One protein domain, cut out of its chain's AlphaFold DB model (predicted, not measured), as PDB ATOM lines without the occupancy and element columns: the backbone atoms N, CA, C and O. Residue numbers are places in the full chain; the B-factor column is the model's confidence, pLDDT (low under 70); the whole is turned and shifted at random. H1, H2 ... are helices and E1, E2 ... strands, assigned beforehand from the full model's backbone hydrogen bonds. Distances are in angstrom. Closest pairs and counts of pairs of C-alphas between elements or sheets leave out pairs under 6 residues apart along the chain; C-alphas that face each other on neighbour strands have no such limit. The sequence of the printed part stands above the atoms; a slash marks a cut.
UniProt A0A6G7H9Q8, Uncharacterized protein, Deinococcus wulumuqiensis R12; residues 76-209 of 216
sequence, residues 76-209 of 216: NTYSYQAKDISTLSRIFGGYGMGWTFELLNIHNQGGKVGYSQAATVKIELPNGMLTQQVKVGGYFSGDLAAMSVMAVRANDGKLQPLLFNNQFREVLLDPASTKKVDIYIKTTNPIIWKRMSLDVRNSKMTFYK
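AT A GLANCE: This is residues 76 to 209 of the 216 residues of an uncharacterized protein of Deinococcus wulumuqiensis R12 (UniProt A0A6G7H9Q8). Two antiparallel sheets lie face to face as a sandwich, one of six strands and one of four that is curled like part of a barrel; helix H1 sits at one side, between E1 and E2, and E6 and E7 come together at the other. The E2-E3 hairpin is long, and its tip, residues 108 to 113, sticks out free. The 134 printed residues hold E1 H1 E2 E3 E4 H2 E5 E6 E7 E8 E9 E10 in chain order, mostly strand, with sheet orders E1 - E10 - E9 - E8 - E5 - E6 and E2 - E3 - E4 - E7. The whole is compact, with a radius of gyration of the C-alphas of 14.8 A, yet elongated, spanning 47 by 29 by 26 A.

HOW THE PARTS SIT: Start in the larger sheet, where E8, residues 180 to 187, E9, residues 195 to 199, and E10, residues 204 to 208, form a meander, each strand the antiparallel neighbour of the one before. Look for N 183 and O 196 at 2.8 A, and N 206 and O 197 at 2.8 A. Edge strand E1, residues 77 to 81, pairs with E10 through N 80 and O 205, 2.8 A. Beyond E8 come E5, residues 148 to 154, with N 151 and O 184 at 3.0 A, and edge strand E6, residues 160 to 164, with N 150 and O 163 at 2.9 A. In the other sheet, twisted, E2, residues 99 to 109, E3, residues 112 to 124, and E4, residues 134 to 140, form a second meander, with N 101 and O 121 at 2.8 A and N 122 and O 137 at 2.9 A. Edge strand E7, residues 171 to 173, is the antiparallel neighbour of E4, with N 136 and O 171 within hydrogen-bond range at 2.9 A. The facing parts are 8.7 A centre to centre; the closest C-alphas of E4 and E6, Gly 138 and Leu 162, are 5.8 A apart. H1, residues 85 to 92, is on the larger sheet at a height of 9.3 A and only grazes the other with residues 88 to 92. H2, residues 142 to 145, only grazes the smaller sheet. Every O i to N i+4 pair in H1 is within hydrogen-bond range; H2 is too short for one.

IN THESE COORDINATES: Find C-alpha 77 at (164.283, 119.926, 100.235), where E1 begins. From C-alpha 112 at (173.473, 128.766, 81.241), E3 runs 34.5 A; E2 covers 30.1 A, E8 23.2 A, E5 20.5 A and E4 20.2 A. E10 ends at C-alpha 208, (160.506, 122.346, 99.405).

THE WHOLE: The C-alphas farthest apart, Gly 110 and Ala 176, are 49.9 A apart. The printed part has no cut and no long link. Confidence is under 70 at 36 residues, among them 102 to 119.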
ATOM      1  N   ASN A  76     164.866 117.122  97.075       96.00
ATOM      2  CA  ASN A  76     163.499 117.582  97.308       96.00
ATOM      3  C   ASN A  76     163.435 118.813  98.212       96.00
ATOM      4  O   ASN A  76     162.542 119.648  98.055       96.00
ATOM      5  N   THR A  77     164.350 118.927  99.171       96.56
ATOM      6  CA  THR A  77     164.283 119.926 100.235       96.56
ATOM      7  C   THR A  77     165.650 120.462 100.632       96.56
ATOM      8  O   THR A  77     166.690 119.853 100.384       96.56
ATOM      9  N   TYR A  78     165.641 121.621 101.280       95.38
ATOM     10  CA  TYR A  78     166.733 122.061 102.137       95.38
ATOM     11  C   TYR A  78     166.151 122.644 103.423       95.38
ATOM     12  O   TYR A  78     165.120 123.319 103.401       95.38
ATOM     13  N   SER A  79     166.761 122.328 104.560       95.56
ATOM     14  CA  SER A  79     166.244 122.678 105.876       95.56
ATOM     15  C   SER A  79     167.339 123.140 106.823       95.56
ATOM     16  O   SER A  79     168.500 122.758 106.679       95.56
ATOM     17  N   TYR A  80     166.932 123.956 107.785       94.75
ATOM     18  CA  TYR A  80     167.769 124.575 108.796       94.75
ATOM     19  C   TYR A  80     167.110 124.334 110.143       94.75
ATOM     20  O   TYR A  80     165.940 124.664 110.336       94.75
ATOM     21  N   GLN A  81     167.859 123.740 111.056       96.31
ATOM     22  CA  GLN A  81     167.417 123.356 112.384       96.31
ATOM     23  C   GLN A  81     168.369 123.982 113.396       96.31
ATOM     24  O   GLN A  81     169.571 123.734 113.331       96.31
ATOM     25  N   ALA A  82     167.844 124.758 114.335       94.12
ATOM     26  CA  ALA A  82     168.633 125.357 115.407       94.12
ATOM     27  C   ALA A  82     168.079 124.973 116.784       94.12
ATOM     28  O   ALA A  82     167.060 124.289 116.884       94.12
ATOM     29  N   LYS A  83     168.763 125.400 117.849       92.38
ATOM     30  CA  LYS A  83     168.280 125.236 119.228       92.38
ATOM     31  C   LYS A  83     167.030 126.080 119.504       92.38
ATOM     32  O   LYS A  83     166.157 125.655 120.252       92.38
ATOM     33  N   ASP A  84     166.969 127.265 118.905       88.19
ATOM     34  CA  ASP A  84     165.923 128.260 119.114       88.19
ATOM     35  C   ASP A  84     165.668 129.084 117.839       88.19
ATOM     36  O   ASP A  84     166.466 129.114 116.893       88.19
ATOM     37  N   ILE A  85     164.517 129.755 117.812       83.38
ATOM     38  CA  ILE A  85     164.075 130.559 116.672       83.38
ATOM     39  C   ILE A  85     164.958 131.793 116.457       83.38
ATOM     40  O   ILE A  85     165.137 132.224 115.321       83.38
ATOM     41  N   SER A  86     165.546 132.346 117.522       80.62
ATOM     42  CA  SER A  86     166.430 133.513 117.448       80.62
ATOM     43  C   SER A  86     167.749 133.178 116.749       80.62
ATOM     44  O   SER A  86     168.265 133.997 115.986       80.62
ATOM     45  N   THR A  87     168.261 131.956 116.909       86.06
ATOM     46  CA  THR A  87     169.411 131.455 116.147       86.06
ATOM     47  C   THR A  87     169.088 131.366 114.656       86.06
ATOM     48  O   THR A  87     169.907 131.796 113.842       86.06
ATOM     49  N   LEU A  88     167.894 130.880 114.285       85.81
ATOM     50  CA  LEU A  88     167.435 130.936 112.891       85.81
ATOM     51  C   LEU A  88     167.308 132.386 112.403       85.81
ATOM     52  O   LEU A  88     167.767 132.699 111.305       85.81
ATOM     53  N   SER A  89     166.771 133.290 113.226       79.38
ATOM     54  CA  SER A  89     166.677 134.708 112.868       79.38
ATOM     55  C   SER A  89     168.025 135.311 112.508       79.38
ATOM     56  O   SER A  89     168.147 135.961 111.474       79.38
ATOM     57  N   ARG A  90     169.050 135.042 113.321       80.31
ATOM     58  CA  ARG A  90     170.402 135.583 113.136       80.31
ATOM     59  C   ARG A  90     171.035 135.189 111.797       80.31
ATOM     60  O   ARG A  90     171.799 135.976 111.233       80.31
ATOM     61  N   ILE A  91     170.758 133.978 111.312       84.81
ATOM     62  CA  ILE A  91     171.367 133.466 110.077       84.81
ATOM     63  C   ILE A  91     170.604 133.904 108.815       84.81
ATOM     64  O   ILE A  91     171.245 134.056 107.779       84.81
ATOM     65  N   PHE A  92     169.286 134.140 108.900       79.19
ATOM     66  CA  PHE A  92     168.417 134.507 107.766       79.19
ATOM     67  C   PHE A  92     168.204 136.014 107.562       79.19
ATOM     68  O   PHE A  92     167.770 136.426 106.487       79.19
ATOM     69  N   GLY A  93     168.466 136.849 108.567       63.28
ATOM     70  CA  GLY A  93     168.231 138.289 108.481       63.28
ATOM     71  C   GLY A  93     169.076 139.069 109.480       63.28
ATOM     72  O   GLY A  93     169.260 138.657 110.624       63.28
ATOM     73  N   GLY A  94     169.628 140.195 109.028       54.28
ATOM     74  CA  GLY A  94     170.357 141.135 109.876       54.28
ATOM     75  C   GLY A  94     169.463 141.725 110.969       54.28
ATOM     76  O   GLY A  94     168.260 141.886 110.773       54.28
ATOM     77  N   TYR A  95     170.080 142.005 112.117       42.62
ATOM     78  CA  TYR A  95     169.543 142.679 113.301       42.62
ATOM     79  C   TYR A  95     168.163 143.359 113.113       42.62
ATOM     80  O   TYR A  95     168.062 144.462 112.588       42.62
ATOM     81  N   GLY A  96     167.097 142.706 113.592       47.50
ATOM     82  CA  GLY A  96     165.903 143.394 114.106       47.50
ATOM     83  C   GLY A  96     164.680 143.611 113.199       47.50
ATOM     84  O   GLY A  96     163.651 143.995 113.744       47.50
ATOM     85  N   MET A  97     164.710 143.353 111.882       52.34
ATOM     86  CA  MET A  97     163.592 143.744 110.980       52.34
ATOM     87  C   MET A  97     162.811 142.596 110.304       52.34
ATOM     88  O   MET A  97     161.973 142.839 109.431       52.34
ATOM     89  N   GLY A  98     163.044 141.349 110.716       63.41
ATOM     90  CA  GLY A  98     162.373 140.165 110.168       63.41
ATOM     91  C   GLY A  98     163.193 139.400 109.131       63.41
ATOM     92  O   GLY A  98     164.372 139.672 108.905       63.41
ATOM     93  N   TRP A  99     162.573 138.392 108.530       73.81
ATOM     94  CA  TRP A  99     163.198 137.485 107.575       73.81
ATOM     95  C   TRP A  99     162.732 137.793 106.167       73.81
ATOM     96  O   TRP A  99     161.538 137.964 105.922       73.81
ATOM     97  N   THR A 100     163.684 137.833 105.244       71.94
ATOM     98  CA  THR A 100     163.425 138.104 103.834       71.94
ATOM     99  C   THR A 100     163.860 136.893 103.028       71.94
ATOM    100  O   THR A 100     165.037 136.537 103.004       71.94
ATOM    101  N   PHE A 101     162.899 136.238 102.384       71.94
ATOM    102  CA  PHE A 101     163.140 135.064 101.560       71.94
ATOM    103  C   PHE A 101     162.953 135.411 100.100       71.94
ATOM    104  O   PHE A 101     161.839 135.646  99.631       71.94
ATOM    105  N   GLU A 102     164.061 135.428  99.376       67.50
ATOM    106  CA  GLU A 102     164.038 135.650  97.945       67.50
ATOM    107  C   GLU A 102     163.588 134.392  97.208       67.50
ATOM    108  O   GLU A 102     164.040 133.271  97.462       67.50
ATOM    109  N   LEU A 103     162.702 134.613  96.250       66.25
ATOM    110  CA  LEU A 103     162.308 133.656  95.240       66.25
ATOM    111  C   LEU A 103     163.028 134.022  93.961       66.25
ATOM    112  O   LEU A 103     162.840 135.116  93.430       66.25
ATOM    113  N   LEU A 104     163.838 133.097  93.464       66.25
ATOM    114  CA  LEU A 104     164.526 133.264  92.196       66.25
ATOM    115  C   LEU A 104     163.758 132.542  91.092       66.25
ATOM    116  O   LEU A 104     163.427 131.361  91.235       66.25
ATOM    117  N   ASN A 105     163.503 133.258  89.999       62.97
ATOM    118  CA  ASN A 105     163.077 132.671  88.739       62.97
ATOM    119  C   ASN A 105     164.298 132.010  88.102       62.97
ATOM    120  O   ASN A 105     165.361 132.627  88.013       62.97
ATOM    121  N   ILE A 106     164.140 130.765  87.670       69.06
ATOM    122  CA  ILE A 106     165.194 129.997  87.016       69.06
ATOM    123  C   ILE A 106     165.027 130.171  85.511       69.06
ATOM    124  O   ILE A 106     164.166 129.548  84.901       69.06
ATOM    125  N   HIS A 107     165.859 130.986  84.881       68.31
ATOM    126  CA  HIS A 107     165.821 131.127  83.429       68.31
ATOM    127  C   HIS A 107     167.027 130.442  82.790       68.31
ATOM    128  O   HIS A 107     168.089 130.303  83.393       68.31
ATOM    129  N   ASN A 108     166.863 130.001  81.547       62.06
ATOM    130  CA  ASN A 108     167.969 129.515  80.735       62.06
ATOM    131  C   ASN A 108     168.284 130.581  79.685       62.06
ATOM    132  O   ASN A 108     167.435 130.891  78.852       62.06
ATOM    133  N   GLN A 109     169.480 131.159  79.750       59.69
ATOM    134  CA  GLN A 109     169.986 132.076  78.733       59.69
ATOM    135  C   GLN A 109     171.233 131.455  78.106       59.69
ATOM    136  O   GLN A 109     172.276 131.333  78.748       59.69
ATOM    137  N   GLY A 110     171.112 131.016  76.851       63.03
ATOM    138  CA  GLY A 110     172.241 130.485  76.079       63.03
ATOM    139  C   GLY A 110     172.891 129.231  76.678       63.03
ATOM    140  O   GLY A 110     174.113 129.111  76.658       63.03
ATOM    141  N   GLY A 111     172.108 128.318  77.264       61.12
ATOM    142  CA  GLY A 111     172.617 127.083  77.875       61.12
ATOM    143  C   GLY A 111     173.158 127.255  79.298       61.12
ATOM    144  O   GLY A 111     173.577 126.275  79.915       61.12
ATOM    145  N   LYS A 112     173.127 128.476  79.847       56.31
ATOM    146  CA  LYS A 112     173.473 128.766  81.241       56.31
ATOM    147  C   LYS A 112     172.204 129.003  82.054       56.31
ATOM    148  O   LYS A 112     171.321 129.760  81.654       56.31
ATOM    149  N   VAL A 113     172.132 128.360  83.218       66.06
ATOM    150  CA  VAL A 113     171.076 128.611  84.204       66.06
ATOM    151  C   VAL A 113     171.377 129.937  84.898       66.06
ATOM    152  O   VAL A 113     172.356 130.027  85.640       66.06
ATOM    153  N   GLY A 114     170.548 130.943  84.634       60.53
ATOM    154  CA  GLY A 114     170.565 132.246  85.286       60.53
ATOM    155  C   GLY A 114     169.416 132.398  86.283       60.53
ATOM    156  O   GLY A 114     168.438 131.643  86.261       60.53
ATOM    157  N   TYR A 115     169.549 133.380  87.172       63.25
ATOM    158  CA  TYR A 115     168.549 133.696  88.183       63.25
ATOM    159  C   TYR A 115     168.172 135.168  88.128       63.25
ATOM    160  O   TYR A 115     169.040 136.034  88.064       63.25
ATOM    161  N   SER A 116     166.878 135.453  88.187       64.12
ATOM    162  CA  SER A 116     166.363 136.799  88.437       64.12
ATOM    163  C   SER A 116     165.459 136.764  89.661       64.12
ATOM    164  O   SER A 116     164.790 135.761  89.917       64.12
ATOM    165  N   GLN A 117     165.456 137.837  90.451       63.81
ATOM    166  CA  GLN A 117     164.565 137.934  91.602       63.81
ATOM    167  C   GLN A 117     163.116 137.967  91.100       63.81
ATOM    168  O   GLN A 117     162.680 138.937  90.481       63.81
ATOM    169  N   ALA A 118     162.389 136.878  91.343       64.12
ATOM    170  CA  ALA A 118     160.984 136.734  90.987       64.12
ATOM    171  C   ALA A 118     160.098 137.397  92.030       64.12
ATOM    172  O   ALA A 118     159.132 138.078  91.702       64.12
ATOM    173  N   ALA A 119     160.433 137.149  93.295       69.69
ATOM    174  CA  ALA A 119     159.631 137.562  94.418       69.69
ATOM    175  C   ALA A 119     160.423 137.633  95.716       69.69
ATOM    176  O   ALA A 119     161.549 137.152  95.835       69.69
ATOM    177  N   THR A 120     159.801 138.242  96.709       74.31
ATOM    178  CA  THR A 120     160.277 138.276  98.080       74.31
ATOM    179  C   THR A 120     159.127 137.924  98.999       74.31
ATOM    180  O   THR A 120     158.030 138.454  98.856       74.31
ATOM    181  N   VAL A 121     159.377 137.029  99.944       77.12
ATOM    182  CA  VAL A 121     158.492 136.780 101.075       77.12
ATOM    183  C   VAL A 121     159.118 137.416 102.295       77.12
ATOM    184  O   VAL A 121     160.266 137.120 102.621       77.12
ATOM    185  N   LYS A 122     158.367 138.271 102.979       80.38
ATOM    186  CA  LYS A 122     158.812 138.892 104.220       80.38
ATOM    187  C   LYS A 122     158.020 138.310 105.381       80.38
ATOM    188  O   LYS A 122     156.793 138.314 105.342       80.38
ATOM    189  N   ILE A 123     158.724 137.810 106.392       79.56
ATOM    190  CA  ILE A 123     158.162 137.505 107.708       79.56
ATOM    191  C   ILE A 123     158.722 138.547 108.666       79.56
ATOM    192  O   ILE A 123     159.869 138.447 109.096       79.56
ATOM    193  N   GLU A 124     157.943 139.570 108.985       75.88
ATOM    194  CA  GLU A 124     158.356 140.563 109.969       75.88
ATOM    195  C   GLU A 124     158.199 139.987 111.373       75.88
ATOM    196  O   GLU A 124     157.115 139.558 111.771       75.88
ATOM    197  N   LEU A 125     159.314 139.979 112.103       71.00
ATOM    198  CA  LEU A 125     159.397 139.622 113.511       71.00
ATOM    199  C   LEU A 125     159.823 140.881 114.259       71.00
ATOM    200  O   LEU A 125     161.023 141.182 114.276       71.00
ATOM    201  N   PRO A 126     158.888 141.653 114.830       62.16
ATOM    202  CA  PRO A 126     159.248 142.812 115.632       62.16
ATOM    203  C   PRO A 126     160.227 142.398 116.744       62.16
ATOM    204  O   PRO A 126     159.952 141.486 117.523       62.16
ATOM    205  N   ASN A 127     161.403 143.028 116.788       59.22
ATOM    206  CA  ASN A 127     162.513 142.689 117.697       59.22
ATOM    207  C   ASN A 127     163.146 141.300 117.484       59.22
ATOM    208  O   ASN A 127     163.803 140.770 118.378       59.22
ATOM    209  N   GLY A 128     162.960 140.685 116.312       59.00
ATOM    210  CA  GLY A 128     163.531 139.372 115.985       59.00
ATOM    211  C   GLY A 128     162.939 138.207 116.784       59.00
ATOM    212  O   GLY A 128     163.429 137.080 116.677       59.00
ATOM    213  N   MET A 129     161.888 138.475 117.561       62.72
ATOM    214  CA  MET A 129     161.163 137.502 118.358       62.72
ATOM    215  C   MET A 129     159.772 137.307 117.784       62.72
ATOM    216  O   MET A 129     159.131 138.244 117.314       62.72
ATOM    217  N   LEU A 130     159.271 136.081 117.891       63.38
ATOM    218  CA  LEU A 130     157.890 135.801 117.548       63.38
ATOM    219  C   LEU A 130     156.912 136.415 118.539       63.38
ATOM    220  O   LEU A 130     155.755 136.312 118.270       63.38
ATOM    221  N   THR A 131     157.280 137.051 119.650       56.97
ATOM    222  CA  THR A 131     156.323 137.473 120.700       56.97
ATOM    223  C   THR A 131     155.356 138.604 120.312       56.97
ATOM    224  O   THR A 131     154.579 139.050 121.151       56.97
ATOM    225  N   GLN A 132     155.414 139.108 119.081       61.03
ATOM    226  CA  GLN A 132     154.550 140.172 118.565       61.03
ATOM    227  C   GLN A 132     153.855 139.714 117.280       61.03
ATOM    228  O   GLN A 132     154.219 138.677 116.724       61.03
ATOM    229  N   GLN A 133     152.840 140.455 116.821       70.81
ATOM    230  CA  GLN A 133     152.131 140.115 115.584       70.81
ATOM    231  C   GLN A 133     153.122 139.884 114.446       70.81
ATOM    232  O   GLN A 133     153.951 140.740 114.133       70.81
ATOM    233  N   VAL A 134     153.028 138.703 113.843       72.38
ATOM    234  CA  VAL A 134     153.899 138.312 112.742       72.38
ATOM    235  C   VAL A 134     153.217 138.733 111.460       72.38
ATOM    236  O   VAL A 134     152.131 138.244 111.144       72.38
ATOM    237  N   LYS A 135     153.860 139.629 110.719       78.06
ATOM    238  CA  LYS A 135     153.350 140.076 109.428       78.06
ATOM    239  C   LYS A 135     154.006 139.271 108.324       78.06
ATOM    240  O   LYS A 135     155.228 139.303 108.170       78.06
ATOM    241  N   VAL A 136     153.195 138.553 107.559       79.12
ATOM    242  CA  VAL A 136     153.650 137.832 106.372       79.12
ATOM    243  C   VAL A 136     153.169 138.577 105.136       79.12
ATOM    244  O   VAL A 136     151.975 138.837 104.993       79.12
ATOM    245  N   GLY A 137     154.101 138.918 104.251       74.81
ATOM    246  CA  GLY A 137     153.826 139.596 102.988       74.81
ATOM    247  C   GLY A 137     154.608 138.981 101.835       74.81
ATOM    248  O   GLY A 137     155.637 138.332 102.036       74.81
ATOM    249  N   GLY A 138     154.107 139.190 100.623       71.25
ATOM    250  CA  GLY A 138     154.780 138.834  99.380       71.25
ATOM    251  C   GLY A 138     154.989 140.067  98.504       71.25
ATOM    252  O   GLY A 138     154.219 141.017  98.576       71.25
ATOM    253  N   TYR A 139     156.007 140.027  97.659       69.69
ATOM    254  CA  TYR A 139     156.224 140.960  96.556       69.69
ATOM    255  C   TYR A 139     156.668 140.153  95.335       69.69
ATOM    256  O   TYR A 139     157.443 139.219  95.505       69.69
ATOM    257  N   PHE A 140     156.204 140.492  94.133       72.12
ATOM    258  CA  PHE A 140     156.701 139.964  92.855       72.12
ATOM    259  C   PHE A 140     157.112 141.138  91.970       72.12
ATOM    260  O   PHE A 140     156.454 142.178  91.981       72.12
ATOM    261  N   SER A 141     158.180 140.969  91.195       66.81
ATOM    262  CA  SER A 141     158.610 141.965  90.216       66.81
ATOM    263  C   SER A 141     157.836 141.806  88.896       66.81
ATOM    264  O   SER A 141     157.756 140.712  88.334       66.81
ATOM    265  N   GLY A 142     157.267 142.908  88.393       65.75
ATOM    266  CA  GLY A 142     156.663 142.993  87.055       65.75
ATOM    267  C   GLY A 142     155.552 141.970  86.770       65.75
ATOM    268  O   GLY A 142     154.756 141.623  87.644       65.75
ATOM    269  N   ASP A 143     155.521 141.465  85.533       65.81
ATOM    270  CA  ASP A 143     154.477 140.569  85.000       65.81
ATOM    271  C   ASP A 143     154.352 139.224  85.741       65.81
ATOM    272  O   ASP A 143     153.347 138.519  85.623       65.81
ATOM    273  N   LEU A 144     155.350 138.860  86.556       69.12
ATOM    274  CA  LEU A 144     155.345 137.615  87.325       69.12
ATOM    275  C   LEU A 144     154.222 137.572  88.365       69.12
ATOM    276  O   LEU A 144     153.760 136.481  88.710       69.12
ATOM    277  N   ALA A 145     153.766 138.734  88.843       74.31
ATOM    278  CA  ALA A 145     152.659 138.833  89.784       74.31
ATOM    279  C   ALA A 145     151.332 138.339  89.174       74.31
ATOM    280  O   ALA A 145     150.552 137.674  89.856       74.31
ATOM    281  N   ALA A 146     151.101 138.576  87.877       77.31
ATOM    282  CA  ALA A 146     149.881 138.157  87.185       77.31
ATOM    283  C   ALA A 146     149.798 136.634  86.971       77.31
ATOM    284  O   ALA A 146     148.709 136.073  86.875       77.31
ATOM    285  N   MET A 147     150.946 135.950  86.926       82.44
ATOM    286  CA  MET A 147     151.043 134.504  86.678       82.44
ATOM    287  C   MET A 147     151.240 133.675  87.953       82.44
ATOM    288  O   MET A 147     151.481 132.465  87.880       82.44
ATOM    289  N   SER A 148     151.191 134.319  89.122       87.44
ATOM    290  CA  SER A 148     151.566 133.701  90.390       87.44
ATOM    291  C   SER A 148     150.483 133.867  91.451       87.44
ATOM    292  O   SER A 148     149.794 134.877  91.536       87.44
ATOM    293  N   VAL A 149     150.357 132.850  92.296       90.88
ATOM    294  CA  VAL A 149     149.527 132.851  93.497       90.88
ATOM    295  C   VAL A 149     150.419 132.499  94.672       90.88
ATOM    296  O   VAL A 149     151.179 131.529  94.616       90.88
ATOM    297  N   MET A 150     150.308 133.274  95.746       91.25
ATOM    298  CA  MET A 150     150.985 133.004  97.007       91.25
ATOM    299  C   MET A 150     149.962 132.948  98.127       91.25
ATOM    300  O   MET A 150     149.038 133.760  98.177       91.25
ATOM    301  N   ALA A 151     150.139 132.007  99.043       93.75
ATOM    302  CA  ALA A 151     149.291 131.900 100.211       93.75
ATOM    303  C   ALA A 151     150.078 131.463 101.441       93.75
ATOM    304  O   ALA A 151     151.118 130.815 101.332       93.75
ATOM    305  N   VAL A 152     149.545 131.795 102.608       94.25
ATOM    306  CA  VAL A 152     150.065 131.389 103.908       94.25
ATOM    307  C   VAL A 152     149.022 130.582 104.662       94.25
ATOM    308  O   VAL A 152     147.820 130.821 104.557       94.25
ATOM    309  N   ARG A 153     149.492 129.619 105.443       94.81
ATOM    310  CA  ARG A 153     148.684 128.844 106.375       94.81
ATOM    311  C   ARG A 153     149.415 128.741 107.703       94.81
ATOM    312  O   ARG A 153     150.566 128.316 107.734       94.81
ATOM    313  N   ALA A 154     148.738 129.080 108.795       93.69
ATOM    314  CA  ALA A 154     149.252 128.884 110.145       93.69
ATOM    315  C   ALA A 154     148.547 127.701 110.821       93.69
ATOM    316  O   ALA A 154     147.328 127.596 110.719       93.69
ATOM    317  N   ASN A 155     149.294 126.831 111.512       89.25
ATOM    318  CA  ASN A 155     148.763 125.736 112.353       89.25
ATOM    319  C   ASN A 155     147.686 124.838 111.709       89.25
ATOM    320  O   ASN A 155     146.735 124.460 112.384       89.25
ATOM    321  N   ASP A 156     147.770 124.549 110.412       88.94
ATOM    322  CA  ASP A 156     146.729 123.807 109.672       88.94
ATOM    323  C   ASP A 156     145.358 124.514 109.582       88.94
ATOM    324  O   ASP A 156     144.359 123.905 109.208       88.94
ATOM    325  N   GLY A 157     145.309 125.818 109.870       91.38
ATOM    326  CA  GLY A 157     144.134 126.661 109.672       91.38
ATOM    327  C   GLY A 157     143.823 126.938 108.198       91.38
ATOM    328  O   GLY A 157     144.379 126.333 107.280       91.38
ATOM    329  N   LYS A 158     142.929 127.902 107.961       92.94
ATOM    330  CA  LYS A 158     142.524 128.300 106.609       92.94
ATOM    331  C   LYS A 158     143.706 128.869 105.817       92.94
ATOM    332  O   LYS A 158     144.488 129.662 106.345       92.94
ATOM    333  N   LEU A 159     143.782 128.513 104.537       94.31
ATOM    334  CA  LEU A 159     144.704 129.127 103.590       94.31
ATOM    335  C   LEU A 159     144.325 130.600 103.340       94.31
ATOM    336  O   LEU A 159     143.191 130.906 102.962       94.31
ATOM    337  N   GLN A 160     145.268 131.517 103.548       93.88
ATOM    338  CA  GLN A 160     145.074 132.959 103.376       93.88
ATOM    339  C   GLN A 160     145.917 133.476 102.204       93.88
ATOM    340  O   GLN A 160     147.104 133.153 102.128       93.88
ATOM    341  N   PRO A 161     145.346 134.259 101.273       92.50
ATOM    342  CA  PRO A 161     146.087 134.761 100.122       92.50
ATOM    343  C   PRO A 161     147.090 135.842 100.540       92.50
ATOM    344  O   PRO A 161     146.724 136.786 101.233       92.50
ATOM    345  N   LEU A 162     148.328 135.720 100.062       90.62
ATOM    346  CA  LEU A 162     149.360 136.766 100.100       90.62
ATOM    347  C   LEU A 162     149.494 137.475  98.746       90.62
ATOM    348  O   LEU A 162     149.786 138.664  98.693       90.62
ATOM    349  N   LEU A 163     149.261 136.740  97.653       88.56
ATOM    350  CA  LEU A 163     149.129 137.256  96.293       88.56
ATOM    351  C   LEU A 163     148.029 136.468  95.582       88.56
ATOM    352  O   LEU A 163     148.137 135.247  95.443       88.56
ATOM    353  N   PHE A 164     146.993 137.157  95.115       88.81
ATOM    354  CA  PHE A 164     145.931 136.569  94.300       88.81
ATOM    355  C   PHE A 164     145.336 137.639  93.382       88.81
ATOM    356  O   PHE A 164     145.109 138.760  93.832       88.81
ATOM    357  N   ASN A 165     145.100 137.314  92.107       87.19
ATOM    358  CA  ASN A 165     144.607 138.262  91.096       87.19
ATOM    359  C   ASN A 165     145.403 139.581  91.063       87.19
ATOM    360  O   ASN A 165     144.821 140.662  91.074       87.19
ATOM    361  N   ASN A 166     146.738 139.484  91.064       83.25
ATOM    362  CA  ASN A 166     147.652 140.633  91.052       83.25
ATOM    363  C   ASN A 166     147.522 141.590  92.261       83.25
ATOM    364  O   ASN A 166     147.996 142.721  92.217       83.25
ATOM    365  N   GLN A 167     146.877 141.157  93.349       85.12
ATOM    366  CA  GLN A 167     146.758 141.929  94.585       85.12
ATOM    367  C   GLN A 167     147.593 141.304  95.695       85.12
ATOM    368  O   GLN A 167     147.389 140.136  96.045       85.12
ATOM    369  N   PHE A 168     148.480 142.104  96.284       84.31
ATOM    370  CA  PHE A 168     149.201 141.732  97.494       84.31
ATOM    371  C   PHE A 168     148.349 141.971  98.729       84.31
ATOM    372  O   PHE A 168     147.608 142.952  98.819       84.31
ATOM    373  N   ARG A 169     148.459 141.058  99.688       87.44
ATOM    374  CA  ARG A 169     147.807 141.157 100.987       87.44
ATOM    375  C   ARG A 169     148.802 140.777 102.060       87.44
ATOM    376  O   ARG A 169     149.572 139.830 101.908       87.44
ATOM    377  N   GLU A 170     148.759 141.524 103.146       89.06
ATOM    378  CA  GLU A 170     149.460 141.161 104.361       89.06
ATOM    379  C   GLU A 170     148.554 140.263 105.198       89.06
ATOM    380  O   GLU A 170     147.336 140.451 105.254       89.06
ATOM    381  N   VAL A 171     149.160 139.279 105.849       88.94
ATOM    382  CA  VAL A 171     148.482 138.425 106.817       88.94
ATOM    383  C   VAL A 171     149.151 138.616 108.165       88.94
ATOM    384  O   VAL A 171     150.365 138.448 108.294       88.94
ATOM    385  N   LEU A 172     148.339 138.956 109.162       89.69
ATOM    386  CA  LEU A 172     148.754 139.053 110.553       89.69
ATOM    387  C   LEU A 172     148.498 137.712 111.233       89.69
ATOM    388  O   LEU A 172     147.376 137.204 111.230       89.69
ATOM    389  N   LEU A 173     149.547 137.137 111.809       87.38
ATOM    390  CA  LEU A 173     149.460 135.909 112.587       87.38
ATOM    391  C   LEU A 173     149.621 136.235 114.069       87.38
ATOM    392  O   LEU A 173     150.517 136.991 114.455       87.38
ATOM    393  N   ASP A 174     148.757 135.638 114.891       86.38
ATOM    394  CA  ASP A 174     148.875 135.728 116.339       86.38
ATOM    395  C   ASP A 174     150.048 134.857 116.810       86.38
ATOM    396  O   ASP A 174     150.027 133.630 116.649       86.38
ATOM    397  N   PRO A 175     151.079 135.458 117.404       80.31
ATOM    398  CA  PRO A 175     152.243 134.717 117.838       80.31
ATOM    399  C   PRO A 175     151.998 133.739 118.979       80.31
ATOM    400  O   PRO A 175     152.670 132.711 119.046       80.31
ATOM    401  N   ALA A 176     151.046 134.037 119.866       81.69
ATOM    402  CA  ALA A 176     150.772 133.201 121.029       81.69
ATOM    403  C   ALA A 176     150.228 131.830 120.603       81.69
ATOM    404  O   ALA A 176     150.494 130.808 121.242       81.69
ATOM    405  N   SER A 177     149.500 131.797 119.487       85.81
ATOM    406  CA  SER A 177     148.930 130.579 118.926       85.81
ATOM    407  C   SER A 177     149.747 129.984 117.774       85.81
ATOM    408  O   SER A 177     149.613 128.785 117.515       85.81
ATOM    409  N   THR A 178     150.613 130.746 117.095       89.19
ATOM    410  CA  THR A 178     151.358 130.296 115.901       89.19
ATOM    411  C   THR A 178     152.525 129.362 116.232       89.19
ATOM    412  O   THR A 178     153.587 129.762 116.698       89.19
ATOM    413  N   LYS A 179     152.347 128.079 115.916       90.25
ATOM    414  CA  LYS A 179     153.323 126.989 116.080       90.25
ATOM    415  C   LYS A 179     153.998 126.632 114.763       90.25
ATOM    416  O   LYS A 179     155.127 126.150 114.761       90.25
ATOM    417  N   LYS A 180     153.294 126.826 113.650       92.56
ATOM    418  CA  LYS A 180     153.771 126.499 112.311       92.56
ATOM    419  C   LYS A 180     153.235 127.491 111.294       92.56
ATOM    420  O   LYS A 180     152.052 127.817 111.345       92.56
ATOM    421  N   VAL A 181     154.079 127.897 110.352       92.00
ATOM    422  CA  VAL A 181     153.719 128.732 109.203       92.00
ATOM    423  C   VAL A 181     154.167 128.027 107.931       92.00
ATOM    424  O   VAL A 181     155.349 127.760 107.750       92.00
ATOM    425  N   ASP A 182     153.229 127.722 107.045       94.75
ATOM    426  CA  ASP A 182     153.500 127.240 105.697       94.75
ATOM    427  C   ASP A 182     153.210 128.362 104.694       94.75
ATOM    428  O   ASP A 182     152.126 128.942 104.711       94.75
ATOM    429  N   ILE A 183     154.148 128.638 103.795       93.75
ATOM    430  CA  ILE A 183     153.987 129.575 102.681       93.75
ATOM    431  C   ILE A 183     154.070 128.784 101.388       93.75
ATOM    432  O   ILE A 183     155.028 128.041 101.174       93.75
ATOM    433  N   TYR A 184     153.063 128.940 100.537       94.25
ATOM    434  CA  TYR A 184     152.885 128.215  99.287       94.25
ATOM    435  C   TYR A 184     152.934 129.159  98.108       94.25
ATOM    436  O   TYR A 184     152.395 130.264  98.168       94.25
ATOM    437  N   ILE A 185     153.520 128.683  97.014       91.69
ATOM    438  CA  ILE A 185     153.602 129.429  95.767       91.69
ATOM    439  C   ILE A 185     153.215 128.519  94.618       91.69
ATOM    440  O   ILE A 185     153.723 127.406  94.466       91.69
ATOM    441  N   LYS A 186     152.318 129.027  93.781       91.50
ATOM    442  CA  LYS A 186     151.984 128.457  92.486       91.50
ATOM    443  C   LYS A 186     152.302 129.498  91.432       91.50
ATOM    444  O   LYS A 186     151.812 130.614  91.505       91.50
ATOM    445  N   THR A 187     153.114 129.129  90.460       87.44
ATOM    446  CA  THR A 187     153.468 129.982  89.328       87.44
ATOM    447  C   THR A 187     153.728 129.092  88.121       87.44
ATOM    448  O   THR A 187     154.027 127.901  88.276       87.44
ATOM    449  N   THR A 188     153.573 129.645  86.926       84.81
ATOM    450  CA  THR A 188     153.937 128.979  85.669       84.81
ATOM    451  C   THR A 188     155.448 128.956  85.450       84.81
ATOM    452  O   THR A 188     155.939 128.109  84.709       84.81
ATOM    453  N   ASN A 189     156.187 129.857  86.102       82.69
ATOM    454  CA  ASN A 189     157.633 129.955  85.959       82.69
ATOM    455  C   ASN A 189     158.368 128.968  86.878       82.69
ATOM    456  O   ASN A 189     157.938 128.709  88.004       82.69
ATOM    457  N   PRO A 190     159.497 128.402  86.435       83.19
ATOM    458  CA  PRO A 190     160.330 127.580  87.301       83.19
ATOM    459  C   PRO A 190     160.939 128.430  88.430       83.19
ATOM    460  O   PRO A 190     161.600 129.438  88.199       83.19
ATOM    461  N   ILE A 191     160.736 127.993  89.672       85.75
ATOM    462  CA  ILE A 191     161.266 128.635  90.882       85.75
ATOM    463  C   ILE A 191     162.013 127.617  91.743       85.75
ATOM    464  O   ILE A 191     161.737 126.419  91.695       85.75
ATOM    465  N   ILE A 192     162.957 128.107  92.544       86.12
ATOM    466  CA  ILE A 192     163.862 127.295  93.380       86.12
ATOM    467  C   ILE A 192     163.181 126.580  94.562       86.12
ATOM    468  O   ILE A 192     163.708 125.588  95.068       86.12
ATOM    469  N   TRP A 193     162.009 127.048  94.996       91.06
ATOM    470  CA  TRP A 193     161.174 126.390  95.999       91.06
ATOM    471  C   TRP A 193     159.701 126.768  95.812       91.06
ATOM    472  O   TRP A 193     159.394 127.870  95.376       91.06
ATOM    473  N   LYS A 194     158.782 125.850  96.136       92.25
ATOM    474  CA  LYS A 194     157.319 126.026  96.007       92.25
ATOM    475  C   LYS A 194     156.584 126.076  97.343       92.25
ATOM    476  O   LYS A 194     155.445 126.536  97.404       92.25
ATOM    477  N   ARG A 195     157.221 125.595  98.411       94.50
ATOM    478  CA  ARG A 195     156.731 125.737  99.781       94.50
ATOM    479  C   ARG A 195     157.882 126.054 100.718       94.50
ATOM    480  O   ARG A 195     158.939 125.441 100.607       94.50
ATOM    481  N   MET A 196     157.642 126.934 101.675       93.69
ATOM    482  CA  MET A 196     158.491 127.115 102.846       93.69
ATOM    483  C   MET A 196     157.663 126.803 104.092       93.69
ATOM    484  O   MET A 196     156.554 127.303 104.231       93.69
ATOM    485  N   SER A 197     158.184 125.968 104.983       94.38
ATOM    486  CA  SER A 197     157.586 125.660 106.281       94.38
ATOM    487  C   SER A 197     158.499 126.174 107.380       94.38
ATOM    488  O   SER A 197     159.667 125.796 107.437       94.38
ATOM    489  N   LEU A 198     157.943 126.961 108.287       91.81
ATOM    490  CA  LEU A 198     158.531 127.317 109.564       91.81
ATOM    491  C   LEU A 198     157.809 126.545 110.665       91.81
ATOM    492  O   LEU A 198     156.616 126.739 110.867       91.81
ATOM    493  N   ASP A 199     158.525 125.688 111.378       93.25
ATOM    494  CA  ASP A 199     158.080 125.088 112.630       93.25
ATOM    495  C   ASP A 199     158.731 125.853 113.782       93.25
ATOM    496  O   ASP A 199     159.939 125.766 114.012       93.25
ATOM    497  N   VAL A 200     157.917 126.641 114.478       87.75
ATOM    498  CA  VAL A 200     158.348 127.498 115.582       87.75
ATOM    499  C   VAL A 200     158.757 126.660 116.783       87.75
ATOM    500  O   VAL A 200     159.773 126.940 117.415       87.75
ATOM    501  N   ARG A 201     157.984 125.613 117.089       87.25
ATOM    502  CA  ARG A 201     158.215 124.760 118.262       87.25
ATOM    503  C   ARG A 201     159.539 124.035 118.154       87.25
ATOM    504  O   ARG A 201     160.283 123.956 119.122       87.25
ATOM    505  N   ASN A 202     159.814 123.534 116.957       93.19
ATOM    506  CA  ASN A 202     161.037 122.815 116.683       93.19
ATOM    507  C   ASN A 202     162.146 123.723 116.165       93.19
ATOM    508  O   ASN A 202     163.180 123.188 115.830       93.19
ATOM    509  N   SER A 203     161.991 125.050 116.073       91.25
ATOM    510  CA  SER A 203     163.027 125.950 115.526       91.25
ATOM    511  C   SER A 203     163.619 125.441 114.205       91.25
ATOM    512  O   SER A 203     164.838 125.323 114.038       91.25
ATOM    513  N   LYS A 204     162.722 125.088 113.276       94.19
ATOM    514  CA  LYS A 204     163.059 124.465 111.997       94.19
ATOM    515  C   LYS A 204     162.451 125.225 110.838       94.19
ATOM    516  O   LYS A 204     161.248 125.460 110.799       94.19
ATOM    517  N   MET A 205     163.263 125.507 109.832       92.94
ATOM    518  CA  MET A 205     162.809 126.044 108.558       92.94
ATOM    519  C   MET A 205     163.108 125.051 107.445       92.94
ATOM    520  O   MET A 205     164.207 124.517 107.378       92.94
ATOM    521  N   THR A 206     162.138 124.773 106.583       95.31
ATOM    522  CA  THR A 206     162.278 123.824 105.473       95.31
ATOM    523  C   THR A 206     161.740 124.434 104.196       95.31
ATOM    524  O   THR A 206     160.595 124.870 104.148       95.31
ATOM    525  N   PHE A 207     162.544 124.403 103.146       94.62
ATOM    526  CA  PHE A 207     162.161 124.793 101.802       94.62
ATOM    527  C   PHE A 207     161.991 123.537 100.961       94.62
ATOM    528  O   PHE A 207     162.866 122.672 100.920       94.62
ATOM    529  N   TYR A 208     160.859 123.448 100.280       95.81
ATOM    530  CA  TYR A 208     160.506 122.346  99.405       95.81
ATOM    531  C   TYR A 208     160.656 122.806  97.960       95.81
ATOM    532  O   TYR A 208     159.941 123.707  97.513       95.81
ATOM    533  N   LYS A 209     161.553 122.157  97.218       92.94
ATOM    534  CA  LYS A 209     161.823 122.422  95.796       92.94
ATOM    535  C   LYS A 209     160.588 122.127  94.939       92.94
ATOM    536  O   LYS A 209     160.289 122.845  93.988       92.94
TER     537      LYS A 209